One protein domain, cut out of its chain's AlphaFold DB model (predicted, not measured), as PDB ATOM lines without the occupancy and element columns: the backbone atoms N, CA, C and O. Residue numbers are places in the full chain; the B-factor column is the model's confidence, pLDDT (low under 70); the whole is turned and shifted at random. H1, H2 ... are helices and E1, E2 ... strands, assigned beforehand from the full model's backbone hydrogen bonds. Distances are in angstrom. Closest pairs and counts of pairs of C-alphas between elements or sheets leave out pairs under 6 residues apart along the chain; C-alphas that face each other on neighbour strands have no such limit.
ATOM      1  N   VAL A 132      43.218 -23.904  45.369       97.62
ATOM      2  CA  VAL A 132      44.326 -23.012  44.992       97.62
ATOM      3  C   VAL A 132      45.325 -23.808  44.147       97.62
ATOM      4  O   VAL A 132      46.104 -24.594  44.687       97.62
ATOM      5  N   PHE A 133      45.296 -23.651  42.821       97.38
ATOM      6  CA  PHE A 133      46.150 -24.443  41.922       97.38
ATOM      7  C   PHE A 133      47.591 -23.913  41.861       97.38
ATOM      8  O   PHE A 133      48.549 -24.679  41.720       97.38
ATOM      9  N   ASN A 134      47.776 -22.598  42.003       97.12
ATOM     10  CA  ASN A 134      49.085 -21.968  41.873       97.12
ATOM     11  C   ASN A 134      50.011 -22.287  43.069       97.12
ATOM     12  O   ASN A 134      49.599 -22.341  44.231       97.12
ATOM     13  N   ASN A 135      51.298 -22.515  42.767       96.12
ATOM     14  CA  ASN A 135      52.357 -22.792  43.749       96.12
ATOM     15  C   ASN A 135      52.012 -23.921  44.750       96.12
ATOM     16  O   ASN A 135      52.200 -23.780  45.959       96.12
ATOM     17  N   ARG A 136      51.456 -25.041  44.258       95.94
ATOM     18  CA  ARG A 136      51.060 -26.206  45.081       95.94
ATOM     19  C   ARG A 136      50.124 -25.832  46.249       95.94
ATOM     20  O   ARG A 136      50.306 -26.315  47.366       95.94
ATOM     21  N   GLY A 137      49.167 -24.932  46.019       96.12
ATOM     22  CA  GLY A 137      48.245 -24.466  47.058       96.12
ATOM     23  C   GLY A 137      48.771 -23.345  47.953       96.12
ATOM     24  O   GLY A 137      48.111 -23.015  48.934       96.12
ATOM     25  N   ARG A 138      49.935 -22.749  47.661       96.69
ATOM     26  CA  ARG A 138      50.515 -21.647  48.458       96.69
ATOM     27  C   ARG A 138      50.333 -20.256  47.844       96.69
ATOM     28  O   ARG A 138      50.841 -19.298  48.414       96.69
ATOM     29  N   GLY A 139      49.641 -20.120  46.713       96.94
ATOM     30  CA  GLY A 139      49.510 -18.828  46.032       96.94
ATOM     31  C   GLY A 139      50.815 -18.337  45.391       96.94
ATOM     32  O   GLY A 139      51.903 -18.855  45.650       96.94
ATOM     33  N   GLY A 140      50.713 -17.338  44.523       96.50
ATOM     34  CA  GLY A 140      51.834 -16.761  43.776       96.50
ATOM     35  C   GLY A 140      51.770 -15.238  43.756       96.50
ATOM     36  O   GLY A 140      50.932 -14.645  44.431       96.50
ATOM     37  N   ARG A 141      52.634 -14.593  42.963       95.88
ATOM     38  CA  ARG A 141      52.563 -13.142  42.729       95.88
ATOM     39  C   ARG A 141      51.525 -12.877  41.646       95.88
ATOM     40  O   ARG A 141      51.551 -13.573  40.638       95.88
ATOM     41  N   ILE A 142      50.713 -11.821  41.738       95.00
ATOM     42  CA  ILE A 142      49.746 -11.483  40.668       95.00
ATOM     43  C   ILE A 142      50.367 -11.352  39.258       95.00
ATOM     44  O   ILE A 142      49.697 -11.590  38.258       95.00
ATOM     45  N   GLY A 143      51.668 -11.055  39.147       93.81
ATOM     46  CA  GLY A 143      52.390 -11.074  37.868       93.81
ATOM     47  C   GLY A 143      52.515 -12.458  37.209       93.81
ATOM     48  O   GLY A 143      52.571 -12.537  35.983       93.81
ATOM     49  N   ASP A 144      52.501 -13.546  37.985       95.50
ATOM     50  CA  ASP A 144      52.543 -14.918  37.464       95.50
ATOM     51  C   ASP A 144      51.225 -15.322  36.784       95.50
ATOM     52  O   ASP A 144      51.223 -16.196  35.917       95.50
ATOM     53  N   LEU A 145      50.117 -14.632  37.086       95.19
ATOM     54  CA  LEU A 145      48.824 -14.851  36.435       95.19
ATOM     55  C   LEU A 145      48.894 -14.628  34.914       95.19
ATOM     56  O   LEU A 145      48.265 -15.362  34.161       95.19
ATOM     57  N   LYS A 146      49.729 -13.687  34.440       93.88
ATOM     58  CA  LYS A 146      49.963 -13.482  32.996       93.88
ATOM     59  C   LYS A 146      50.678 -14.656  32.324       93.88
ATOM     60  O   LYS A 146      50.467 -14.882  31.139       93.88
ATOM     61  N   ARG A 147      51.524 -15.387  33.058       94.75
ATOM     62  CA  ARG A 147      52.224 -16.580  32.551       94.75
ATOM     63  C   ARG A 147      51.260 -17.759  32.458       94.75
ATOM     64  O   ARG A 147      51.210 -18.430  31.437       94.75
ATOM     65  N   ILE A 148      50.447 -17.946  33.498       94.81
ATOM     66  CA  ILE A 148      49.394 -18.968  33.557       94.81
ATOM     67  C   ILE A 148      48.344 -18.750  32.459       94.81
ATOM     68  O   ILE A 148      47.988 -19.699  31.774       94.81
ATOM     69  N   ALA A 149      47.923 -17.505  32.219       93.62
ATOM     70  CA  ALA A 149      46.982 -17.167  31.148       93.62
ATOM     71  C   ALA A 149      47.534 -17.374  29.718       93.62
ATOM     72  O   ALA A 149      46.774 -17.339  28.753       93.62
ATOM     73  N   ALA A 150      48.846 -17.585  29.558       94.88
ATOM     74  CA  ALA A 150      49.443 -17.967  28.278       94.88
ATOM     75  C   ALA A 150      49.485 -19.498  28.078       94.88
ATOM     76  O   ALA A 150      49.511 -19.969  26.939       94.88
ATOM     77  N   ASP A 151      49.459 -20.284  29.161       96.00
ATOM     78  CA  ASP A 151      49.496 -21.747  29.114       96.00
ATOM     79  C   ASP A 151      48.098 -22.333  28.880       96.00
ATOM     80  O   ASP A 151      47.394 -22.767  29.794       96.00
ATOM     81  N   LYS A 152      47.710 -22.395  27.603       94.94
ATOM     82  CA  LYS A 152      46.456 -23.024  27.158       94.94
ATOM     83  C   LYS A 152      46.286 -24.466  27.649       94.94
ATOM     84  O   LYS A 152      45.146 -24.907  27.777       94.94
ATOM     85  N   THR A 153      47.375 -25.194  27.918       96.06
ATOM     86  CA  THR A 153      47.291 -26.583  28.388       96.06
ATOM     87  C   THR A 153      46.842 -26.619  29.841       96.06
ATOM     88  O   THR A 153      45.791 -27.194  30.122       96.06
ATOM     89  N   LEU A 154      47.516 -25.887  30.736       94.50
ATOM     90  CA  LEU A 154      47.083 -25.717  32.122       94.50
ATOM     91  C   LEU A 154      45.646 -25.183  32.192       94.50
ATOM     92  O   LEU A 154      44.811 -25.782  32.866       94.50
ATOM     93  N   LEU A 155      45.329 -24.125  31.437       93.62
ATOM     94  CA  LEU A 155      43.994 -23.512  31.400       93.62
ATOM     95  C   LEU A 155      42.865 -24.465  30.967       93.62
ATOM     96  O   LEU A 155      41.714 -24.212  31.319       93.62
ATOM     97  N   SER A 156      43.170 -25.527  30.210       93.56
ATOM     98  CA  SER A 156      42.202 -26.566  29.817       93.56
ATOM     99  C   SER A 156      41.937 -27.614  30.907       93.56
ATOM    100  O   SER A 156      40.963 -28.353  30.810       93.56
ATOM    101  N   THR A 157      42.772 -27.660  31.952       95.88
ATOM    102  CA  THR A 157      42.676 -28.626  33.067       95.88
ATOM    103  C   THR A 157      42.094 -28.048  34.363       95.88
ATOM    104  O   THR A 157      41.914 -28.795  35.323       95.88
ATOM    105  N   LEU A 158      41.821 -26.737  34.411       94.94
ATOM    106  CA  LEU A 158      41.278 -26.060  35.594       94.94
ATOM    107  C   LEU A 158      39.753 -26.213  35.682       94.94
ATOM    108  O   LEU A 158      39.054 -25.996  34.691       94.94
ATOM    109  N   ASP A 159      39.253 -26.528  36.876       93.50
ATOM    110  CA  ASP A 159      37.817 -26.623  37.177       93.50
ATOM    111  C   ASP A 159      37.209 -25.298  37.707       93.50
ATOM    112  O   ASP A 159      37.918 -24.342  38.017       93.50
ATOM    113  N   ASP A 160      35.878 -25.214  37.830       90.31
ATOM    114  CA  ASP A 160      35.156 -24.035  38.347       90.31
ATOM    115  C   ASP A 160      35.559 -23.600  39.774       90.31
ATOM    116  O   ASP A 160      35.273 -22.470  40.185       90.31
ATOM    117  N   GLN A 161      36.165 -24.496  40.561       92.12
ATOM    118  CA  GLN A 161      36.662 -24.253  41.920       92.12
ATOM    119  C   GLN A 161      38.161 -23.916  41.941       92.12
ATOM    120  O   GLN A 161      38.622 -23.328  42.927       92.12
ATOM    121  N   ASP A 162      38.909 -24.263  40.887       96.06
ATOM    122  CA  ASP A 162      40.309 -23.892  40.706       96.06
ATOM    123  C   ASP A 162      40.454 -22.366  40.630       96.06
ATOM    124  O   ASP A 162      39.831 -21.659  39.835       96.06
ATOM    125  N   CYS A 163      41.305 -21.833  41.501       97.19
ATOM    126  CA  CYS A 163      41.513 -20.406  41.647       97.19
ATOM    127  C   CYS A 163      42.993 -20.045  41.796       97.19
ATOM    128  O   CYS A 163      43.810 -20.788  42.350       97.19
ATOM    129  N   PHE A 164      43.332 -18.859  41.299       97.62
ATOM    130  CA  PHE A 164      44.632 -18.249  41.511       97.62
ATOM    131  C   PHE A 164      44.566 -17.393  42.777       97.62
ATOM    132  O   PHE A 164      43.766 -16.462  42.854       97.62
ATOM    133  N   LEU A 165      45.419 -17.679  43.759       97.75
ATOM    134  CA  LEU A 165      45.582 -16.847  44.955       97.75
ATOM    135  C   LEU A 165      46.794 -15.920  44.796       97.75
ATOM    136  O   LEU A 165      47.906 -16.423  44.602       97.75
ATOM    137  N   ASP A 166      46.616 -14.601  44.931       97.44
ATOM    138  CA  ASP A 166      47.743 -13.702  45.211       97.44
ATOM    139  C   ASP A 166      48.105 -13.806  46.697       97.44
ATOM    140  O   ASP A 166      47.323 -13.439  47.579       97.44
ATOM    141  N   PHE A 167      49.306 -14.303  46.992       97.25
ATOM    142  CA  PHE A 167      49.761 -14.464  48.370       97.25
ATOM    143  C   PHE A 167      50.077 -13.139  49.091       97.25
ATOM    144  O   PHE A 167      50.214 -13.134  50.312       97.25
ATOM    145  N   ALA A 168      50.186 -12.017  48.372       95.50
ATOM    146  CA  ALA A 168      50.578 -10.723  48.929       95.50
ATOM    147  C   ALA A 168      49.365  -9.918  49.408       95.50
ATOM    148  O   ALA A 168      49.435  -9.248  50.440       95.50
ATOM    149  N   THR A 169      48.255  -9.991  48.670       94.56
ATOM    150  CA  THR A 169      47.001  -9.313  49.024       94.56
ATOM    151  C   THR A 169      45.978 -10.235  49.673       94.56
ATOM    152  O   THR A 169      45.088  -9.723  50.342       94.56
ATOM    153  N   GLY A 170      46.092 -11.557  49.498       95.94
ATOM    154  CA  GLY A 170      45.076 -12.532  49.903       95.94
ATOM    155  C   GLY A 170      43.909 -12.655  48.913       95.94
ATOM    156  O   GLY A 170      42.926 -13.334  49.215       95.94
ATOM    157  N   ASP A 171      43.975 -11.998  47.751       96.19
ATOM    158  CA  ASP A 171      42.873 -11.977  46.786       96.19
ATOM    159  C   ASP A 171      42.831 -13.244  45.921       96.19
ATOM    160  O   ASP A 171      43.842 -13.712  45.387       96.19
ATOM    161  N   VAL A 172      41.622 -13.785  45.772       96.81
ATOM    162  CA  VAL A 172      41.305 -14.954  44.952       96.81
ATOM    163  C   VAL A 172      40.761 -14.492  43.609       96.81
ATOM    164  O   VAL A 172      39.767 -13.765  43.555       96.81
ATOM    165  N   TYR A 173      41.356 -14.991  42.534       96.62
ATOM    166  CA  TYR A 173      40.905 -14.796  41.163       96.62
ATOM    167  C   TYR A 173      40.405 -16.132  40.610       96.62
ATOM    168  O   TYR A 173      41.118 -17.137  40.681       96.62
ATOM    169  N   ARG A 174      39.197 -16.155  40.045       95.56
ATOM    170  CA  ARG A 174      38.721 -17.276  39.220       95.56
ATOM    171  C   ARG A 174      38.830 -16.895  37.752       95.56
ATOM    172  O   ARG A 174      38.788 -15.714  37.388       95.56
ATOM    173  N   ARG A 175      38.963 -17.917  36.913       94.31
ATOM    174  CA  ARG A 175      38.873 -17.762  35.470       94.31
ATOM    175  C   ARG A 175      37.411 -17.558  35.095       94.31
ATOM    176  O   ARG A 175      36.530 -18.263  35.585       94.31
ATOM    177  N   HIS A 176      37.149 -16.624  34.197       89.06
ATOM    178  CA  HIS A 176      35.924 -16.611  33.422       89.06
ATOM    179  C   HIS A 176      36.033 -17.735  32.391       89.06
ATOM    180  O   HIS A 176      36.406 -17.514  31.239       89.06
ATOM    181  N   LEU A 177      35.723 -18.966  32.814       83.50
ATOM    182  CA  LEU A 177      35.374 -20.019  31.866       83.50
ATOM    183  C   LEU A 177      34.297 -19.438  30.942       83.50
ATOM    184  O   LEU A 177      33.366 -18.777  31.413       83.50
ATOM    185  N   ALA A 178      34.466 -19.586  29.629       70.31
ATOM    186  CA  ALA A 178      33.457 -19.140  28.682       70.31
ATOM    187  C   ALA A 178      32.224 -20.020  28.907       70.31
ATOM    188  O   ALA A 178      32.204 -21.182  28.497       70.31
ATOM    189  N   ALA A 179      31.245 -19.493  29.649       57.44
ATOM    190  CA  ALA A 179      29.993 -20.184  29.893       57.44
ATOM    191  C   ALA A 179      29.408 -20.583  28.538       57.44
ATOM    192  O   ALA A 179      29.417 -19.774  27.607       57.44
ATOM    193  N   ALA A 200      47.343  -2.711  39.716       65.50
ATOM    194  CA  ALA A 200      47.180  -4.165  39.749       65.50
ATOM    195  C   ALA A 200      46.102  -4.661  38.764       65.50
ATOM    196  O   ALA A 200      46.265  -5.722  38.168       65.50
ATOM    197  N   ALA A 201      45.050  -3.876  38.497       69.56
ATOM    198  CA  ALA A 201      44.009  -4.243  37.531       69.56
ATOM    199  C   ALA A 201      44.529  -4.303  36.078       69.56
ATOM    200  O   ALA A 201      43.971  -5.027  35.264       69.56
ATOM    201  N   GLN A 202      45.629  -3.610  35.751       75.38
ATOM    202  CA  GLN A 202      46.320  -3.730  34.453       75.38
ATOM    203  C   GLN A 202      47.231  -4.976  34.369       75.38
ATOM    204  O   GLN A 202      47.824  -5.277  33.323       75.38
ATOM    205  N   MET A 203      47.385  -5.708  35.479       76.62
ATOM    206  CA  MET A 203      48.143  -6.957  35.533       76.62
ATOM    207  C   MET A 203      47.272  -8.209  35.371       76.62
ATOM    208  O   MET A 203      47.800  -9.246  34.981       76.62
ATOM    209  N   VAL A 204      45.963  -8.105  35.597       81.88
ATOM    210  CA  VAL A 204      45.008  -9.209  35.442       81.88
ATOM    211  C   VAL A 204      44.620  -9.359  33.958       81.88
ATOM    212  O   VAL A 204      44.213  -8.371  33.345       81.88
ATOM    213  N   PRO A 205      44.763 -10.547  33.339       86.12
ATOM    214  CA  PRO A 205      44.236 -10.812  31.997       86.12
ATOM    215  C   PRO A 205      42.701 -10.772  31.994       86.12
ATOM    216  O   PRO A 205      42.081 -11.146  32.983       86.12
ATOM    217  N   SER A 206      42.067 -10.375  30.887       85.56
ATOM    218  CA  SER A 206      40.606 -10.178  30.828       85.56
ATOM    219  C   SER A 206      39.766 -11.445  31.045       85.56
ATOM    220  O   SER A 206      38.583 -11.333  31.350       85.56
ATOM    221  N   GLU A 207      40.360 -12.635  30.924       90.50
ATOM    222  CA  GLU A 207      39.739 -13.915  31.294       90.50
ATOM    223  C   GLU A 207      39.803 -14.238  32.803       90.50
ATOM    224  O   GLU A 207      39.341 -15.299  33.206       90.50
ATOM    225  N   TRP A 208      40.338 -13.360  33.658       93.31
ATOM    226  CA  TRP A 208      40.357 -13.533  35.119       93.31
ATOM    227  C   TRP A 208      39.666 -12.371  35.826       93.31
ATOM    228  O   TRP A 208      39.864 -11.207  35.481       93.31
ATOM    229  N   TYR A 209      38.894 -12.680  36.867       92.00
ATOM    230  CA  TYR A 209      38.214 -11.678  37.689       92.00
ATOM    231  C   TYR A 209      38.486 -11.913  39.184       92.00
ATOM    232  O   TYR A 209      38.560 -13.065  39.619       92.00
ATOM    233  N   PRO A 210      38.655 -10.846  39.991       93.00
ATOM    234  CA  PRO A 210      38.751 -10.974  41.442       93.00
ATOM    235  C   PRO A 210      37.392 -11.396  42.014       93.00
ATOM    236  O   PRO A 210      36.361 -10.820  41.668       93.00
ATOM    237  N   CYS A 211      37.384 -12.392  42.899       91.56
ATOM    238  CA  CYS A 211      36.158 -12.952  43.469       91.56
ATOM    239  C   CYS A 211      35.948 -12.519  44.923       91.56
ATOM    240  O   CYS A 211      34.943 -11.892  45.248       91.56
ATOM    241  N   ARG A 212      36.883 -12.892  45.806       93.69
ATOM    242  CA  ARG A 212      36.870 -12.630  47.257       93.69
ATOM    243  C   ARG A 212      38.310 -12.613  47.783       93.69
ATOM    244  O   ARG A 212      39.223 -13.057  47.095       93.69
ATOM    245  N   ASN A 213      38.502 -12.140  49.009       95.50
ATOM    246  CA  ASN A 213      39.775 -12.205  49.729       95.50
ATOM    247  C   ASN A 213      39.725 -13.349  50.761       95.50
ATOM    248  O   ASN A 213      38.684 -13.549  51.382       95.50
ATOM    249  N   VAL A 214      40.814 -14.101  50.968       96.75
ATOM    250  CA  VAL A 214      40.835 -15.243  51.914       96.75
ATOM    251  C   VAL A 214      40.943 -14.840  53.391       96.75
ATOM    252  O   VAL A 214      40.906 -15.704  54.265       96.75
TER     253      VAL A 214
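This is residues 132 to 179 and 200 to 214 of the 825 residues of an uncharacterized protein of Vitrella brassicaformis (strain CCMP3155) (UniProt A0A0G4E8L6). A small antiparallel sheet, in the order E1, E2, E3, has short helices H1 and H2 grazing it near Phe 164 of E1, while H3 lies off it. The 63 printed residues hold three named helices, then three named strands, a mixed class. The whole is compact and rounded, 26 by 25 by 20 A, with a radius of gyration of the C-alphas of 10.5 A.

H1, residues 134 to 137, only grazes the sheet; its closest C-alphas with E1, residues 162 to 165, are those of Asn 134 and Phe 164, 5.8 A apart. H2, residues 142 to 148, also only grazes it. H3, residues 152 to 157, is close to H2 but not clearly touching, at 7.3 A between the closest C-alphas, Ile 148 and Leu 154. E1 and E2, residues 171 to 175, form a hairpin, with N 164 and O 173 2.9 A apart. E3, residues 208 to 213, is antiparallel to E2, with N 172 and O 212 2.8 A apart. Within hydrogen-bond range are 1 of 3 O i to N i+4 pairs in H2, beside 4 of 4 O i to N i+3 pairs, and 1 of 2 O i to N i+4 pairs in H3; H1 is too short for one.

H1 begins at C-alpha 134 (49.085, -21.968, 41.873). H2 measures 10.3 A and E3 14.7 A, ending at C-alpha 213 (39.775, -12.205, 49.729).

Residues 180 to 199 are not printed; C-alphas 179 and 200 are 25.5 A apart. Residues 179, 200 and 201 have pLDDT under 70.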